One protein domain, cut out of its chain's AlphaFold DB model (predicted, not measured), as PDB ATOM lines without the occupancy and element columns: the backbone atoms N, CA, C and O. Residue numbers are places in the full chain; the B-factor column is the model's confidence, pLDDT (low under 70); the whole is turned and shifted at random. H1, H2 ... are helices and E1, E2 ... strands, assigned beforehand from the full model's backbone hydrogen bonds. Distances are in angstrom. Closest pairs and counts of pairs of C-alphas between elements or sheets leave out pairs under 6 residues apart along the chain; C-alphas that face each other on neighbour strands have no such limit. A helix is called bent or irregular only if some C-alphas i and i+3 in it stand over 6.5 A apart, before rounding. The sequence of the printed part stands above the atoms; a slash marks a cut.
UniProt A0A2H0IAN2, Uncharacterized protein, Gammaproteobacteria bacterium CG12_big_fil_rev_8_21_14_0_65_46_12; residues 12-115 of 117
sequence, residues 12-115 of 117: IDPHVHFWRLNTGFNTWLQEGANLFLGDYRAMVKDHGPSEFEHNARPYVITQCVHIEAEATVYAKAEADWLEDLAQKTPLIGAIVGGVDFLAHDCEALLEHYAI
ATOM      1  N   ILE A  12     141.242 138.072 159.976       96.56
ATOM      2  CA  ILE A  12     142.460 137.274 159.874       96.56
ATOM      3  C   ILE A  12     143.616 138.247 159.680       96.56
ATOM      4  O   ILE A  12     143.540 139.097 158.792       96.56
ATOM      5  N   ASP A  13     144.654 138.135 160.506       97.62
ATOM      6  CA  ASP A  13     145.893 138.889 160.313       97.62
ATOM      7  C   ASP A  13     146.871 138.057 159.465       97.62
ATOM      8  O   ASP A  13     147.359 137.026 159.933       97.62
ATOM      9  N   PRO A  14     147.138 138.432 158.204       97.75
ATOM     10  CA  PRO A  14     147.943 137.615 157.306       97.75
ATOM     11  C   PRO A  14     149.450 137.724 157.566       97.75
ATOM     12  O   PRO A  14     150.214 137.111 156.824       97.75
ATOM     13  N   HIS A  15     149.897 138.530 158.535       98.00
ATOM     14  CA  HIS A  15     151.322 138.750 158.749       98.00
ATOM     15  C   HIS A  15     151.628 139.023 160.218       98.00
ATOM     16  O   HIS A  15     151.647 140.167 160.669       98.00
ATOM     17  N   VAL A  16     151.973 137.968 160.949       97.50
ATOM     18  CA  VAL A  16     152.506 138.078 162.311       97.50
ATOM     19  C   VAL A  16     153.850 137.373 162.419       97.50
ATOM     20  O   VAL A  16     154.166 136.502 161.619       97.50
ATOM     21  N   HIS A  17     154.627 137.728 163.433       96.19
ATOM     22  CA  HIS A  17     155.846 137.014 163.789       96.19
ATOM     23  C   HIS A  17     155.759 136.625 165.259       96.19
ATOM     24  O   HIS A  17     155.482 137.474 166.108       96.19
ATOM     25  N   PHE A  18     156.020 135.361 165.561       96.31
ATOM     26  CA  PHE A  18     156.212 134.863 166.915       96.31
ATOM     27  C   PHE A  18     157.668 134.487 167.152       96.31
ATOM     28  O   PHE A  18     158.363 134.009 166.261       96.31
ATOM     29  N   TRP A  19     158.132 134.672 168.380       95.31
ATOM     30  CA  TRP A  19     159.470 134.263 168.776       95.31
ATOM     31  C   TRP A  19     159.530 133.946 170.262       95.31
ATOM     32  O   TRP A  19     158.761 134.455 171.085       95.31
ATOM     33  N   ARG A  20     160.510 133.115 170.613       93.62
ATOM     34  CA  ARG A  20     160.820 132.769 171.993       93.62
ATOM     35  C   ARG A  20     162.322 132.857 172.202       93.62
ATOM     36  O   ARG A  20     163.072 132.041 171.673       93.62
ATOM     37  N   LEU A  21     162.774 133.843 172.968       91.31
ATOM     38  CA  LEU A  21     164.187 134.226 173.031       91.31
ATOM     39  C   LEU A  21     165.075 133.129 173.626       91.31
ATOM     40  O   LEU A  21     166.239 133.005 173.257       91.31
ATOM     41  N   ASN A  22     164.526 132.285 174.504       88.94
ATOM     42  CA  ASN A  22     165.275 131.178 175.101       88.94
ATOM     43  C   ASN A  22     165.626 130.042 174.117       88.94
ATOM     44  O   ASN A  22     166.408 129.166 174.478       88.94
ATOM     45  N   THR A  23     165.068 130.047 172.901       87.62
ATOM     46  CA  THR A  23     165.398 129.078 171.840       87.62
ATOM     47  C   THR A  23     166.738 129.379 171.172       87.62
ATOM     48  O   THR A  23     167.372 128.477 170.632       87.62
ATOM     49  N   GLY A  24     167.175 130.643 171.210       85.62
ATOM     50  CA  GLY A  24     168.368 131.110 170.506       85.62
ATOM     51  C   GLY A  24     168.200 131.261 168.989       85.62
ATOM     52  O   GLY A  24     169.196 131.517 168.314       85.62
ATOM     53  N   PHE A  25     166.983 131.130 168.440       88.06
ATOM     54  CA  PHE A  25     166.759 131.204 166.991       88.06
ATOM     55  C   PHE A  25     166.978 132.623 166.439       88.06
ATOM     56  O   PHE A  25     167.649 132.815 165.426       88.06
ATOM     57  N   ASN A  26     166.464 133.632 167.145       89.12
ATOM     58  CA  ASN A  26     166.420 135.024 166.693       89.12
ATOM     59  C   ASN A  26     167.631 135.821 167.201       89.12
ATOM     60  O   ASN A  26     167.501 136.728 168.020       89.12
ATOM     61  N   THR A  27     168.835 135.489 166.728       86.00
ATOM     62  CA  THR A  27     170.082 136.172 167.153       86.00
ATOM     63  C   THR A  27     170.126 137.667 166.800       86.00
ATOM     64  O   THR A  27     170.884 138.427 167.401       86.00
ATOM     65  N   TRP A  28     169.289 138.107 165.859       85.19
ATOM     66  CA  TRP A  28     169.063 139.516 165.532       85.19
ATOM     67  C   TRP A  28     168.221 140.252 166.592       85.19
ATOM     68  O   TRP A  28     168.251 141.481 166.649       85.19
ATOM     69  N   LEU A  29     167.508 139.522 167.460       87.31
ATOM     70  CA  LEU A  29     166.609 140.050 168.486       87.31
ATOM     71  C   LEU A  29     167.132 139.772 169.900       87.31
ATOM     72  O   LEU A  29     166.511 139.098 170.719       87.31
ATOM     73  N   GLN A  30     168.302 140.322 170.199       79.62
ATOM     74  CA  GLN A  30     168.928 140.227 171.514       79.62
ATOM     75  C   GLN A  30     169.534 141.569 171.920       79.62
ATOM     76  O   GLN A  30     169.757 142.458 171.095       79.62
ATOM     77  N   GLU A  31     169.810 141.725 173.211       69.75
ATOM     78  CA  GLU A  31     170.464 142.928 173.714       69.75
ATOM     79  C   GLU A  31     171.841 143.106 173.046       69.75
ATOM     80  O   GLU A  31     172.666 142.193 173.028       69.75
ATOM     81  N   GLY A  32     172.074 144.278 172.444       66.81
ATOM     82  CA  GLY A  32     173.306 144.575 171.705       66.81
ATOM     83  C   GLY A  32     173.340 144.102 170.245       66.81
ATOM     84  O   GLY A  32     174.372 144.273 169.595       66.81
ATOM     85  N   ALA A  33     172.249 143.543 169.707       72.69
ATOM     86  CA  ALA A  33     172.142 143.233 168.282       72.69
ATOM     87  C   ALA A  33     172.167 144.492 167.398       72.69
ATOM     88  O   ALA A  33     171.846 145.600 167.838       72.69
ATOM     89  N   ASN A  34     172.550 144.318 166.129       67.94
ATOM     90  CA  ASN A  34     172.565 145.409 165.162       67.94
ATOM     91  C   ASN A  34     171.127 145.837 164.827       67.94
ATOM     92  O   ASN A  34     170.356 145.088 164.235       67.94
ATOM     93  N   LEU A  35     170.791 147.064 165.203       72.00
ATOM     94  CA  LEU A  35     169.477 147.687 165.061       72.00
ATOM     95  C   LEU A  35     169.257 148.210 163.630       72.00
ATOM     96  O   LEU A  35     169.041 149.403 163.416       72.00
ATOM     97  N   PHE A  36     169.373 147.324 162.636       74.94
ATOM     98  CA  PHE A  36     169.450 147.696 161.219       74.94
ATOM     99  C   PHE A  36     168.241 148.512 160.716       74.94
ATOM    100  O   PHE A  36     168.437 149.473 159.974       74.94
ATOM    101  N   LEU A  37     167.013 148.197 161.151       80.62
ATOM    102  CA  LEU A  37     165.789 148.963 160.829       80.62
ATOM    103  C   LEU A  37     165.323 149.846 162.006       80.62
ATOM    104  O   LEU A  37     164.181 150.301 162.025       80.62
ATOM    105  N   GLY A  38     166.201 150.122 162.977       84.88
ATOM    106  CA  GLY A  38     165.925 150.992 164.121       84.88
ATOM    107  C   GLY A  38     165.861 150.267 165.464       84.88
ATOM    108  O   GLY A  38     166.264 149.118 165.598       84.88
ATOM    109  N   ASP A  39     165.404 150.979 166.496       86.00
ATOM    110  CA  ASP A  39     165.442 150.512 167.885       86.00
ATOM    111  C   ASP A  39     164.386 149.446 168.201       86.00
ATOM    112  O   ASP A  39     163.208 149.748 168.384       86.00
ATOM    113  N   TYR A  40     164.836 148.198 168.334       85.75
ATOM    114  CA  TYR A  40     163.999 147.044 168.660       85.75
ATOM    115  C   TYR A  40     164.044 146.644 170.133       85.75
ATOM    116  O   TYR A  40     163.537 145.582 170.485       85.75
ATOM    117  N   ARG A  41     164.633 147.443 171.033       87.94
ATOM    118  CA  ARG A  41     164.778 147.042 172.449       87.94
ATOM    119  C   ARG A  41     163.447 146.671 173.107       87.94
ATOM    120  O   ARG A  41     163.402 145.775 173.941       87.94
ATOM    121  N   ALA A  42     162.348 147.305 172.693       89.12
ATOM    122  CA  ALA A  42     161.000 146.987 173.171       89.12
ATOM    123  C   ALA A  42     160.495 145.583 172.762       89.12
ATOM    124  O   ALA A  42     159.570 145.063 173.394       89.12
ATOM    125  N   MET A  43     161.082 144.984 171.723       90.38
ATOM    126  CA  MET A  43     160.770 143.644 171.219       90.38
ATOM    127  C   MET A  43     161.617 142.542 171.873       90.38
ATOM    128  O   MET A  43     161.312 141.374 171.670       90.38
ATOM    129  N   VAL A  44     162.639 142.877 172.677       90.88
ATOM    130  CA  VAL A  44     163.514 141.905 173.368       90.88
ATOM    131  C   VAL A  44     162.782 141.272 174.563       90.88
ATOM    132  O   VAL A  44     163.085 141.503 175.731       90.88
ATOM    133  N   LYS A  45     161.745 140.503 174.250       92.62
ATOM    134  CA  LYS A  45     160.909 139.695 175.139       92.62
ATOM    135  C   LYS A  45     160.224 138.621 174.300       92.62
ATOM    136  O   LYS A  45     160.062 138.825 173.104       92.62
ATOM    137  N   ASP A  46     159.789 137.523 174.905       95.44
ATOM    138  CA  ASP A  46     158.990 136.520 174.191       95.44
ATOM    139  C   ASP A  46     157.707 137.150 173.615       95.44
ATOM    140  O   ASP A  46     157.090 138.021 174.242       95.44
ATOM    141  N   HIS A  47     157.315 136.713 172.419       96.38
ATOM    142  CA  HIS A  47     156.091 137.155 171.764       96.38
ATOM    143  C   HIS A  47     155.410 135.972 171.076       96.38
ATOM    144  O   HIS A  47     155.896 135.474 170.062       96.38
ATOM    145  N   GLY A  48     154.290 135.511 171.634       96.88
ATOM    146  CA  GLY A  48     153.473 134.446 171.064       96.88
ATOM    147  C   GLY A  48     151.990 134.825 170.956       96.88
ATOM    148  O   GLY A  48     151.630 135.998 171.094       96.88
ATOM    149  N   PRO A  49     151.106 133.832 170.744       97.19
ATOM    150  CA  PRO A  49     149.661 134.006 170.606       97.19
ATOM    151  C   PRO A  49     149.016 134.880 171.685       97.19
ATOM    152  O   PRO A  49     148.280 135.806 171.363       97.19
ATOM    153  N   SER A  50     149.344 134.639 172.959       96.12
ATOM    154  CA  SER A  50     148.770 135.378 174.092       96.12
ATOM    155  C   SER A  50     149.143 136.865 174.055       96.12
ATOM    156  O   SER A  50     148.291 137.740 174.234       96.12
ATOM    157  N   GLU A  51     150.416 137.177 173.798       97.44
ATOM    158  CA  GLU A  51     150.877 138.559 173.684       97.44
ATOM    159  C   GLU A  51     150.272 139.243 172.453       97.44
ATOM    160  O   GLU A  51     149.903 140.417 172.526       97.44
ATOM    161  N   PHE A  52     150.140 138.524 171.337       97.25
ATOM    162  CA  PHE A  52     149.500 139.034 170.128       97.25
ATOM    163  C   PHE A  52     148.024 139.366 170.360       97.25
ATOM    164  O   PHE A  52     147.608 140.492 170.092       97.25
ATOM    165  N   GLU A  53     147.241 138.453 170.942       95.50
ATOM    166  CA  GLU A  53     145.829 138.693 171.266       95.50
ATOM    167  C   GLU A  53     145.648 139.867 172.234       95.50
ATOM    168  O   GLU A  53     144.683 140.627 172.130       95.50
ATOM    169  N   HIS A  54     146.572 140.044 173.184       96.06
ATOM    170  CA  HIS A  54     146.563 141.203 174.073       96.06
ATOM    171  C   HIS A  54     146.798 142.509 173.303       96.06
ATOM    172  O   HIS A  54     146.044 143.470 173.484       96.06
ATOM    173  N   ASN A  55     147.810 142.535 172.435       95.38
ATOM    174  CA  ASN A  55     148.213 143.719 171.676       95.38
ATOM    175  C   ASN A  55     147.220 144.089 170.564       95.38
ATOM    176  O   ASN A  55     147.082 145.267 170.244       95.38
ATOM    177  N   ALA A  56     146.508 143.112 169.999       94.62
ATOM    178  CA  ALA A  56     145.533 143.323 168.930       94.62
ATOM    179  C   ALA A  56     144.222 143.971 169.413       94.62
ATOM    180  O   ALA A  56     143.370 144.345 168.605       94.62
ATOM    181  N   ARG A  57     144.023 144.132 170.727       93.81
ATOM    182  CA  ARG A  57     142.798 144.734 171.270       93.81
ATOM    183  C   ARG A  57     142.598 146.172 170.763       93.81
ATOM    184  O   ARG A  57     143.550 146.944 170.706       93.81
ATOM    185  N   PRO A  58     141.344 146.570 170.461       92.19
ATOM    186  CA  PRO A  58     140.089 145.855 170.728       92.19
ATOM    187  C   PRO A  58     139.630 144.914 169.597       92.19
ATOM    188  O   PRO A  58     138.492 144.446 169.640       92.19
ATOM    189  N   TYR A  59     140.457 144.660 168.580       91.25
ATOM    190  CA  TYR A  59     140.084 143.788 167.468       91.25
ATOM    191  C   TYR A  59     140.041 142.322 167.908       91.25
ATOM    192  O   TYR A  59     140.873 141.865 168.690       91.25
ATOM    193  N   VAL A  60     139.055 141.584 167.396       91.31
ATOM    194  CA  VAL A  60     138.946 140.135 167.595       91.31
ATOM    195  C   VAL A  60     139.544 139.457 166.370       91.31
ATOM    196  O   VAL A  60     138.892 139.348 165.330       91.31
ATOM    197  N   ILE A  61     140.805 139.049 166.491       95.19
ATOM    198  CA  ILE A  61     141.506 138.287 165.460       95.19
ATOM    199  C   ILE A  61     141.139 136.818 165.631       95.19
ATOM    200  O   ILE A  61     141.359 136.231 166.684       95.19
ATOM    201  N   THR A  62     140.525 136.244 164.604       95.31
ATOM    202  CA  THR A  62     140.069 134.849 164.625       95.31
ATOM    203  C   THR A  62     141.167 133.873 164.245       95.31
ATOM    204  O   THR A  62     141.211 132.784 164.805       95.31
ATOM    205  N   GLN A  63     142.052 134.275 163.329       97.00
ATOM    206  CA  GLN A  63     143.256 133.537 162.965       97.00
ATOM    207  C   GLN A  63     144.359 134.503 162.526       97.00
ATOM    208  O   GLN A  63     144.082 135.641 162.141       97.00
ATOM    209  N   CYS A  64     145.599 134.043 162.525       98.12
ATOM    210  CA  CYS A  64     146.729 134.730 161.933       98.12
ATOM    211  C   CYS A  64     147.605 133.782 161.110       98.12
ATOM    212  O   CYS A  64     147.501 132.555 161.218       98.12
ATOM    213  N   VAL A  65     148.464 134.371 160.284       98.31
ATOM    214  CA  VAL A  65     149.514 133.668 159.546       98.31
ATOM    215  C   VAL A  65     150.866 134.090 160.107       98.31
ATOM    216  O   VAL A  65     151.234 135.264 160.018       98.31
ATOM    217  N   HIS A  66     151.598 133.141 160.692       97.94
ATOM    218  CA  HIS A  66     152.977 133.382 161.120       97.94
ATOM    219  C   HIS A  66     153.899 133.424 159.905       97.94
ATOM    220  O   HIS A  66     153.830 132.540 159.053       97.94
ATOM    221  N   ILE A  67     154.786 134.410 159.861       97.69
ATOM    222  CA  ILE A  67     155.864 134.533 158.886       97.69
ATOM    223  C   ILE A  67     157.190 134.279 159.598       97.69
ATOM    224  O   ILE A  67     157.409 134.822 160.683       97.69
ATOM    225  N   GLU A  68     158.062 133.473 158.988       95.06
ATOM    226  CA  GLU A  68     159.407 133.171 159.491       95.06
ATOM    227  C   GLU A  68     160.116 134.407 160.068       95.06
ATOM    228  O   GLU A  68     160.027 135.513 159.524       95.06
ATOM    229  N   ALA A  69     160.754 134.230 161.224       93.31
ATOM    230  CA  ALA A  69     161.295 135.325 162.023       93.31
ATOM    231  C   ALA A  69     162.813 135.508 161.828       93.31
ATOM    232  O   ALA A  69     163.559 135.631 162.803       93.31
ATOM    233  N   GLU A  70     163.268 135.528 160.573       85.94
ATOM    234  CA  GLU A  70     164.650 135.756 160.130       85.94
ATOM    235  C   GLU A  70     165.651 134.787 160.793       85.94
ATOM    236  O   GLU A  70     166.727 135.158 161.272       85.94
ATOM    237  N   ALA A  71     165.263 133.513 160.861       81.56
ATOM    238  CA  ALA A  71     166.019 132.447 161.515       81.56
ATOM    239  C   ALA A  71     166.234 131.247 160.583       81.56
ATOM    240  O   ALA A  71     166.137 130.101 161.010       81.56
ATOM    241  N   THR A  72     166.557 131.485 159.304       84.00
ATOM    242  CA  THR A  72     166.603 130.440 158.260       84.00
ATOM    243  C   THR A  72     167.482 129.232 158.618       84.00
ATOM    244  O   THR A  72     167.123 128.098 158.319       84.00
ATOM    245  N   VAL A  73     168.594 129.434 159.338       90.00
ATOM    246  CA  VAL A  73     169.457 128.335 159.831       90.00
ATOM    247  C   VAL A  73     168.765 127.417 160.854       90.00
ATOM    248  O   VAL A  73     169.186 126.282 161.057       90.00
ATOM    249  N   TYR A  74     167.696 127.900 161.483       94.38
ATOM    250  CA  TYR A  74     166.834 127.191 162.427       94.38
ATOM    251  C   TYR A  74     165.430 126.942 161.863       94.38
ATOM    252  O   TYR A  74     164.547 126.544 162.619       94.38
ATOM    253  N   ALA A  75     165.199 127.127 160.559       95.12
ATOM    254  CA  ALA A  75     163.851 127.144 159.988       95.12
ATOM    255  C   ALA A  75     163.045 125.863 160.245       95.12
ATOM    256  O   ALA A  75     161.832 125.917 160.447       95.12
ATOM    257  N   LYS A  76     163.707 124.698 160.278       96.06
ATOM    258  CA  LYS A  76     163.051 123.444 160.665       96.06
ATOM    259  C   LYS A  76     162.584 123.476 162.125       96.06
ATOM    260  O   LYS A  76     161.452 123.111 162.415       96.06
ATOM    261  N   ALA A  77     163.454 123.912 163.035       95.75
ATOM    262  CA  ALA A  77     163.162 123.968 164.465       95.75
ATOM    263  C   ALA A  77     162.113 125.040 164.801       95.75
ATOM    264  O   ALA A  77     161.285 124.827 165.684       95.75
ATOM    265  N   GLU A  78     162.121 126.166 164.083       95.62
ATOM    266  CA  GLU A  78     161.069 127.180 164.165       95.62
ATOM    267  C   GLU A  78     159.718 126.597 163.728       95.62
ATOM    268  O   GLU A  78     158.746 126.718 164.470       95.62
ATOM    269  N   ALA A  79     159.661 125.904 162.586       96.00
ATOM    270  CA  ALA A  79     158.435 125.269 162.106       96.00
ATOM    271  C   ALA A  79     157.904 124.197 163.075       96.00
ATOM    272  O   ALA A  79     156.716 124.203 163.384       96.00
ATOM    273  N   ASP A  80     158.779 123.336 163.609       96.19
ATOM    274  CA  ASP A  80     158.408 122.326 164.612       96.19
ATOM    275  C   ASP A  80     157.809 122.987 165.873       96.19
ATOM    276  O   ASP A  80     156.799 122.539 166.413       96.19
ATOM    277  N   TRP A  81     158.402 124.097 166.329       96.06
ATOM    278  CA  TRP A  81     157.903 124.853 167.479       96.06
ATOM    279  C   TRP A  81     156.558 125.548 167.209       96.06
ATOM    280  O   TRP A  81     155.698 125.588 168.095       96.06
ATOM    281  N   LEU A  82     156.373 126.109 166.014       96.31
ATOM    282  CA  LEU A  82     155.123 126.758 165.613       96.31
ATOM    283  C   LEU A  82     153.986 125.754 165.469       96.31
ATOM    284  O   LEU A  82     152.865 126.063 165.863       96.31
ATOM    285  N   GLU A  83     154.277 124.558 164.973       96.50
ATOM    286  CA  GLU A  83     153.303 123.474 164.895       96.50
ATOM    287  C   GLU A  83     152.848 123.037 166.296       96.50
ATOM    288  O   GLU A  83     151.656 123.025 166.611       96.50
ATOM    289  N   ASP A  84     153.801 122.816 167.205       96.19
ATOM    290  CA  ASP A  84     153.511 122.564 168.620       96.19
ATOM    291  C   ASP A  84     152.639 123.666 169.247       96.19
ATOM    292  O   ASP A  84     151.913 123.425 170.219       96.19
ATOM    293  N   LEU A  85     152.762 124.906 168.773       95.88
ATOM    294  CA  LEU A  85     151.985 126.046 169.242       95.88
ATOM    295  C   LEU A  85     150.588 126.080 168.610       95.88
ATOM    296  O   LEU A  85     149.619 126.322 169.331       95.88
ATOM    297  N   ALA A  86     150.471 125.776 167.317       96.56
ATOM    298  CA  ALA A  86     149.209 125.699 166.583       96.56
ATOM    299  C   ALA A  86     148.279 124.624 167.165       96.56
ATOM    300  O   ALA A  86     147.086 124.856 167.348       96.56
ATOM    301  N   GLN A  87     148.826 123.497 167.629       96.00
ATOM    302  CA  GLN A  87     148.047 122.468 168.336       96.00
ATOM    303  C   GLN A  87     147.424 122.953 169.657       96.00
ATOM    304  O   GLN A  87     146.484 122.344 170.173       96.00
ATOM    305  N   LYS A  88     147.940 124.046 170.231       96.38
ATOM    306  CA  LYS A  88     147.477 124.611 171.507       96.38
ATOM    307  C   LYS A  88     146.473 125.750 171.327       96.38
ATOM    308  O   LYS A  88     145.858 126.155 172.314       96.38
ATOM    309  N   THR A  89     146.308 126.288 170.118       95.81
ATOM    310  CA  THR A  89     145.396 127.408 169.862       95.81
ATOM    311  C   THR A  89     144.897 127.436 168.415       95.81
ATOM    312  O   THR A  89     145.702 127.350 167.494       95.81
ATOM    313  N   PRO A  90     143.590 127.664 168.174       94.25
ATOM    314  CA  PRO A  90     143.063 127.821 166.816       94.25
ATOM    315  C   PRO A  90     143.503 129.132 166.139       94.25
ATOM    316  O   PRO A  90     143.195 129.345 164.967       94.25
ATOM    317  N   LEU A  91     144.176 130.024 166.878       96.69
ATOM    318  CA  LEU A  91     144.629 131.315 166.377       96.69
ATOM    319  C   LEU A  91     145.632 131.166 165.229       96.69
ATOM    320  O   LEU A  91     145.610 131.974 164.310       96.69
ATOM    321  N   ILE A  92     146.509 130.162 165.251       97.75
ATOM    322  CA  ILE A  92     147.477 129.971 164.166       97.75
ATOM    323  C   ILE A  92     146.761 129.249 163.028       97.75
ATOM    324  O   ILE A  92     146.465 128.063 163.122       97.75
ATOM    325  N   GLY A  93     146.426 129.995 161.975       96.56
ATOM    326  CA  GLY A  93     145.711 129.465 160.816       96.56
ATOM    327  C   GLY A  93     146.632 128.954 159.712       96.56
ATOM    328  O   GLY A  93     146.230 128.078 158.952       96.56
ATOM    329  N   ALA A  94     147.843 129.507 159.607       97.06
ATOM    330  CA  ALA A  94     148.883 129.027 158.702       97.06
ATOM    331  C   ALA A  94     150.275 129.483 159.162       97.06
ATOM    332  O   ALA A  94     150.415 130.430 159.943       97.06
ATOM    333  N   ILE A  95     151.300 128.828 158.622       97.38
ATOM    334  CA  ILE A  95     152.713 129.133 158.850       97.38
ATOM    335  C   ILE A  95     153.395 129.298 157.490       97.38
ATOM    336  O   ILE A  95     153.268 128.447 156.611       97.38
ATOM    337  N   VAL A  96     154.145 130.383 157.323       97.19
ATOM    338  CA  VAL A  96     155.093 130.580 156.225       97.19
ATOM    339  C   VAL A  96     156.487 130.294 156.775       97.19
ATOM    340  O   VAL A  96     157.074 131.133 157.456       97.19
ATOM    341  N   GLY A  97     156.982 129.082 156.515       95.88
ATOM    342  CA  GLY A  97     158.313 128.643 156.934       95.88
ATOM    343  C   GLY A  97     159.430 129.279 156.105       95.88
ATOM    344  O   GLY A  97     159.267 129.530 154.908       95.88
ATOM    345  N   GLY A  98     160.572 129.529 156.741       95.88
ATOM    346  CA  GLY A  98     161.777 130.000 156.063       95.88
ATOM    347  C   GLY A  98     162.480 128.867 155.318       95.88
ATOM    348  O   GLY A  98     162.449 127.718 155.737       95.88
ATOM    349  N   VAL A  99     163.150 129.168 154.213       95.94
ATOM    350  CA  VAL A  99     163.965 128.177 153.499       95.94
ATOM    351  C   VAL A  99     165.088 128.885 152.755       95.94
ATOM    352  O   VAL A  99     164.867 129.893 152.085       95.94
ATOM    353  N   ASP A 100     166.302 128.350 152.866       95.75
ATOM    354  CA  ASP A 100     167.385 128.714 151.962       95.75
ATOM    355  C   ASP A 100     167.289 127.828 150.717       95.75
ATOM    356  O   ASP A 100     167.655 126.654 150.731       95.75
ATOM    357  N   PHE A 101     166.793 128.400 149.620       96.31
ATOM    358  CA  PHE A 101     166.638 127.682 148.355       96.31
ATOM    359  C   PHE A 101     167.965 127.260 147.708       96.31
ATOM    360  O   PHE A 101     167.947 126.486 146.752       96.31
ATOM    361  N   LEU A 102     169.104 127.762 148.194       96.44
ATOM    362  CA  LEU A 102     170.434 127.364 147.736       96.44
ATOM    363  C   LEU A 102     171.042 126.246 148.593       96.44
ATOM    364  O   LEU A 102     172.077 125.688 148.214       96.44
ATOM    365  N   ALA A 103     170.426 125.909 149.727       96.06
ATOM    366  CA  ALA A 103     170.911 124.857 150.599       96.06
ATOM    367  C   ALA A 103     170.731 123.475 149.951       96.06
ATOM    368  O   ALA A 103     169.713 123.166 149.333       96.06
ATOM    369  N   HIS A 104     171.743 122.621 150.112       96.75
ATOM    370  CA  HIS A 104     171.756 121.257 149.576       96.75
ATOM    371  C   HIS A 104     170.616 120.364 150.097       96.75
ATOM    372  O   HIS A 104     170.267 119.381 149.451       96.75
ATOM    373  N   ASP A 105     170.056 120.699 151.254       95.62
ATOM    374  CA  ASP A 105     168.977 120.008 151.956       95.62
ATOM    375  C   ASP A 105     167.621 120.732 151.846       95.62
ATOM    376  O   ASP A 105     166.663 120.349 152.516       95.62
ATOM    377  N   CYS A 106     167.507 121.736 150.964       97.06
ATOM    378  CA  CYS A 106     166.271 122.486 150.711       97.06
ATOM    379  C   CYS A 106     165.066 121.571 150.427       97.06
ATOM    380  O   CYS A 106     164.007 121.743 151.026       97.06
ATOM    381  N   GLU A 107     165.225 120.564 149.564       98.00
ATOM    382  CA  GLU A 107     164.135 119.643 149.213       98.00
ATOM    383  C   GLU A 107     163.635 118.859 150.435       98.00
ATOM    384  O   GLU A 107     162.433 118.820 150.684       98.00
ATOM    385  N   ALA A 108     164.546 118.348 151.266       97.75
ATOM    386  CA  ALA A 108     164.188 117.636 152.492       97.75
ATOM    387  C   ALA A 108     163.457 118.540 153.502       97.75
ATOM    388  O   ALA A 108     162.551 118.087 154.204       97.75
ATOM    389  N   LEU A 109     163.819 119.826 153.575       97.69
ATOM    390  CA  LEU A 109     163.115 120.792 154.419       97.69
ATOM    391  C   LEU A 109     161.693 121.074 153.909       97.69
ATOM    392  O   LEU A 109     160.754 121.116 154.701       97.69
ATOM    393  N   LEU A 110     161.514 121.227 152.595       97.69
ATOM    394  CA  LEU A 110     160.193 121.423 151.991       97.69
ATOM    395  C   LEU A 110     159.297 120.187 152.157       97.69
ATOM    396  O   LEU A 110     158.110 120.329 152.450       97.69
ATOM    397  N   GLU A 111     159.855 118.981 152.022       98.12
ATOM    398  CA  GLU A 111     159.149 117.727 152.315       98.12
ATOM    399  C   GLU A 111     158.714 117.652 153.783       98.12
ATOM    400  O   GLU A 111     157.592 117.233 154.068       98.12
ATOM    401  N   HIS A 112     159.562 118.107 154.712       97.38
ATOM    402  CA  HIS A 112     159.208 118.213 156.128       97.38
ATOM    403  C   HIS A 112     158.027 119.168 156.350       97.38
ATOM    404  O   HIS A 112     157.099 118.827 157.077       97.38
ATOM    405  N   TYR A 113     157.997 120.325 155.683       97.19
ATOM    406  CA  TYR A 113     156.857 121.248 155.771       97.19
ATOM    407  C   TYR A 113     155.557 120.661 155.223       97.19
ATOM    408  O   TYR A 113     154.494 120.934 155.769       97.19
ATOM    409  N   ALA A 114     155.626 119.824 154.187       95.88
ATOM    410  CA  ALA A 114     154.448 119.203 153.587       95.88
ATOM    411  C   ALA A 114     153.769 118.141 154.477       95.88
ATOM    412  O   ALA A 114     152.644 117.741 154.177       95.88
ATOM    413  N   ILE A 115     154.443 117.667 155.532       94.75
ATOM    414  CA  ILE A 115     153.908 116.665 156.471       94.75
ATOM    415  C   ILE A 115     153.534 117.242 157.840       94.75
ATOM    416  O   ILE A 115     153.041 116.488 158.683       94.75
TER     417      ILE A 115
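Overview. This is residues 12 to 115 of the 117 residues of an uncharacterized protein of Gammaproteobacteria bacterium CG12_big_fil_rev_8_21_14_0_65_46_12 (UniProt A0A2H0IAN2). A small wall of three parallel strands, E1, E2 and E3, has H2 running back alongside E3 and H1 near E2, while H3 lies side by side with part of H2, away from the sheet. Between E1 and H1, residues 17 to 48 make a wide loop reaching beyond the strands' ends. The 104 printed residues include E1, H1, E2, H2, E3 and H3 in chain order, with sheet order E1, E2, E3; the class is mixed, with under half the residues in named elements. The whole is compact, with a radius of gyration of the C-alphas of 14.4 A and spans of 44 by 35 by 21 A.

Arrangement. E1, residues 12 to 16, is parallel to E2, residues 61 to 67, at 31 degrees, with N 65 and O 13 at 2.9 A. H1, residues 49 to 55, only grazes the sheet; its closest C-alphas to E2 are those of Glu 53 and Ile 61, 7.3 A apart. E2 is parallel to E3, residues 92 to 96, at 18 degrees, with N 96 and O 66 within hydrogen-bond range at 2.8 A. The units E1, H1, E2 and E2, H2, E3, with H2 at residues 72 to 86, are strand-helix-strand units, parallel neighbour strands with a helix between; both crossovers are right-handed. H2 only grazes the sheet with residues 79 to 86; the closest C-alphas of H2 and E3, Ala 86 and Ile 92, are 5.2 A apart. H3, residues 106 to 114, is not on the sheet. H2, with residues 76 to 79 alone, and H3 only just touch, with 3 pairs of C-alphas within 8 A, Lys 76 and Leu 109 closest at 6.8 A; they run the same way at a shallow tilt of 5 degrees. Every O i to N i+4 pair is within hydrogen-bond range in H1 and H3, and 9 of 11 in H2.

Along the chain. E1 begins at C-alpha 12 (142.460, 137.274, 159.874). E2 is 16.2 A long and H2 19.9 A; H2 is irregular, with C-alphas 73 and 76 8.1 A apart. H3 is 12.6 A long and ends at C-alpha 114 (154.448, 119.203, 153.587).

Size, cuts and confidence. The two C-alphas farthest apart, Pro 58 and His 104, are 45.3 A apart. The printed part has no cut, and E1 to H1 is a long link of 32 residues. The mean pLDDT of the printed part is 92.6; residues 31 to 32 and residue 34 are under 70.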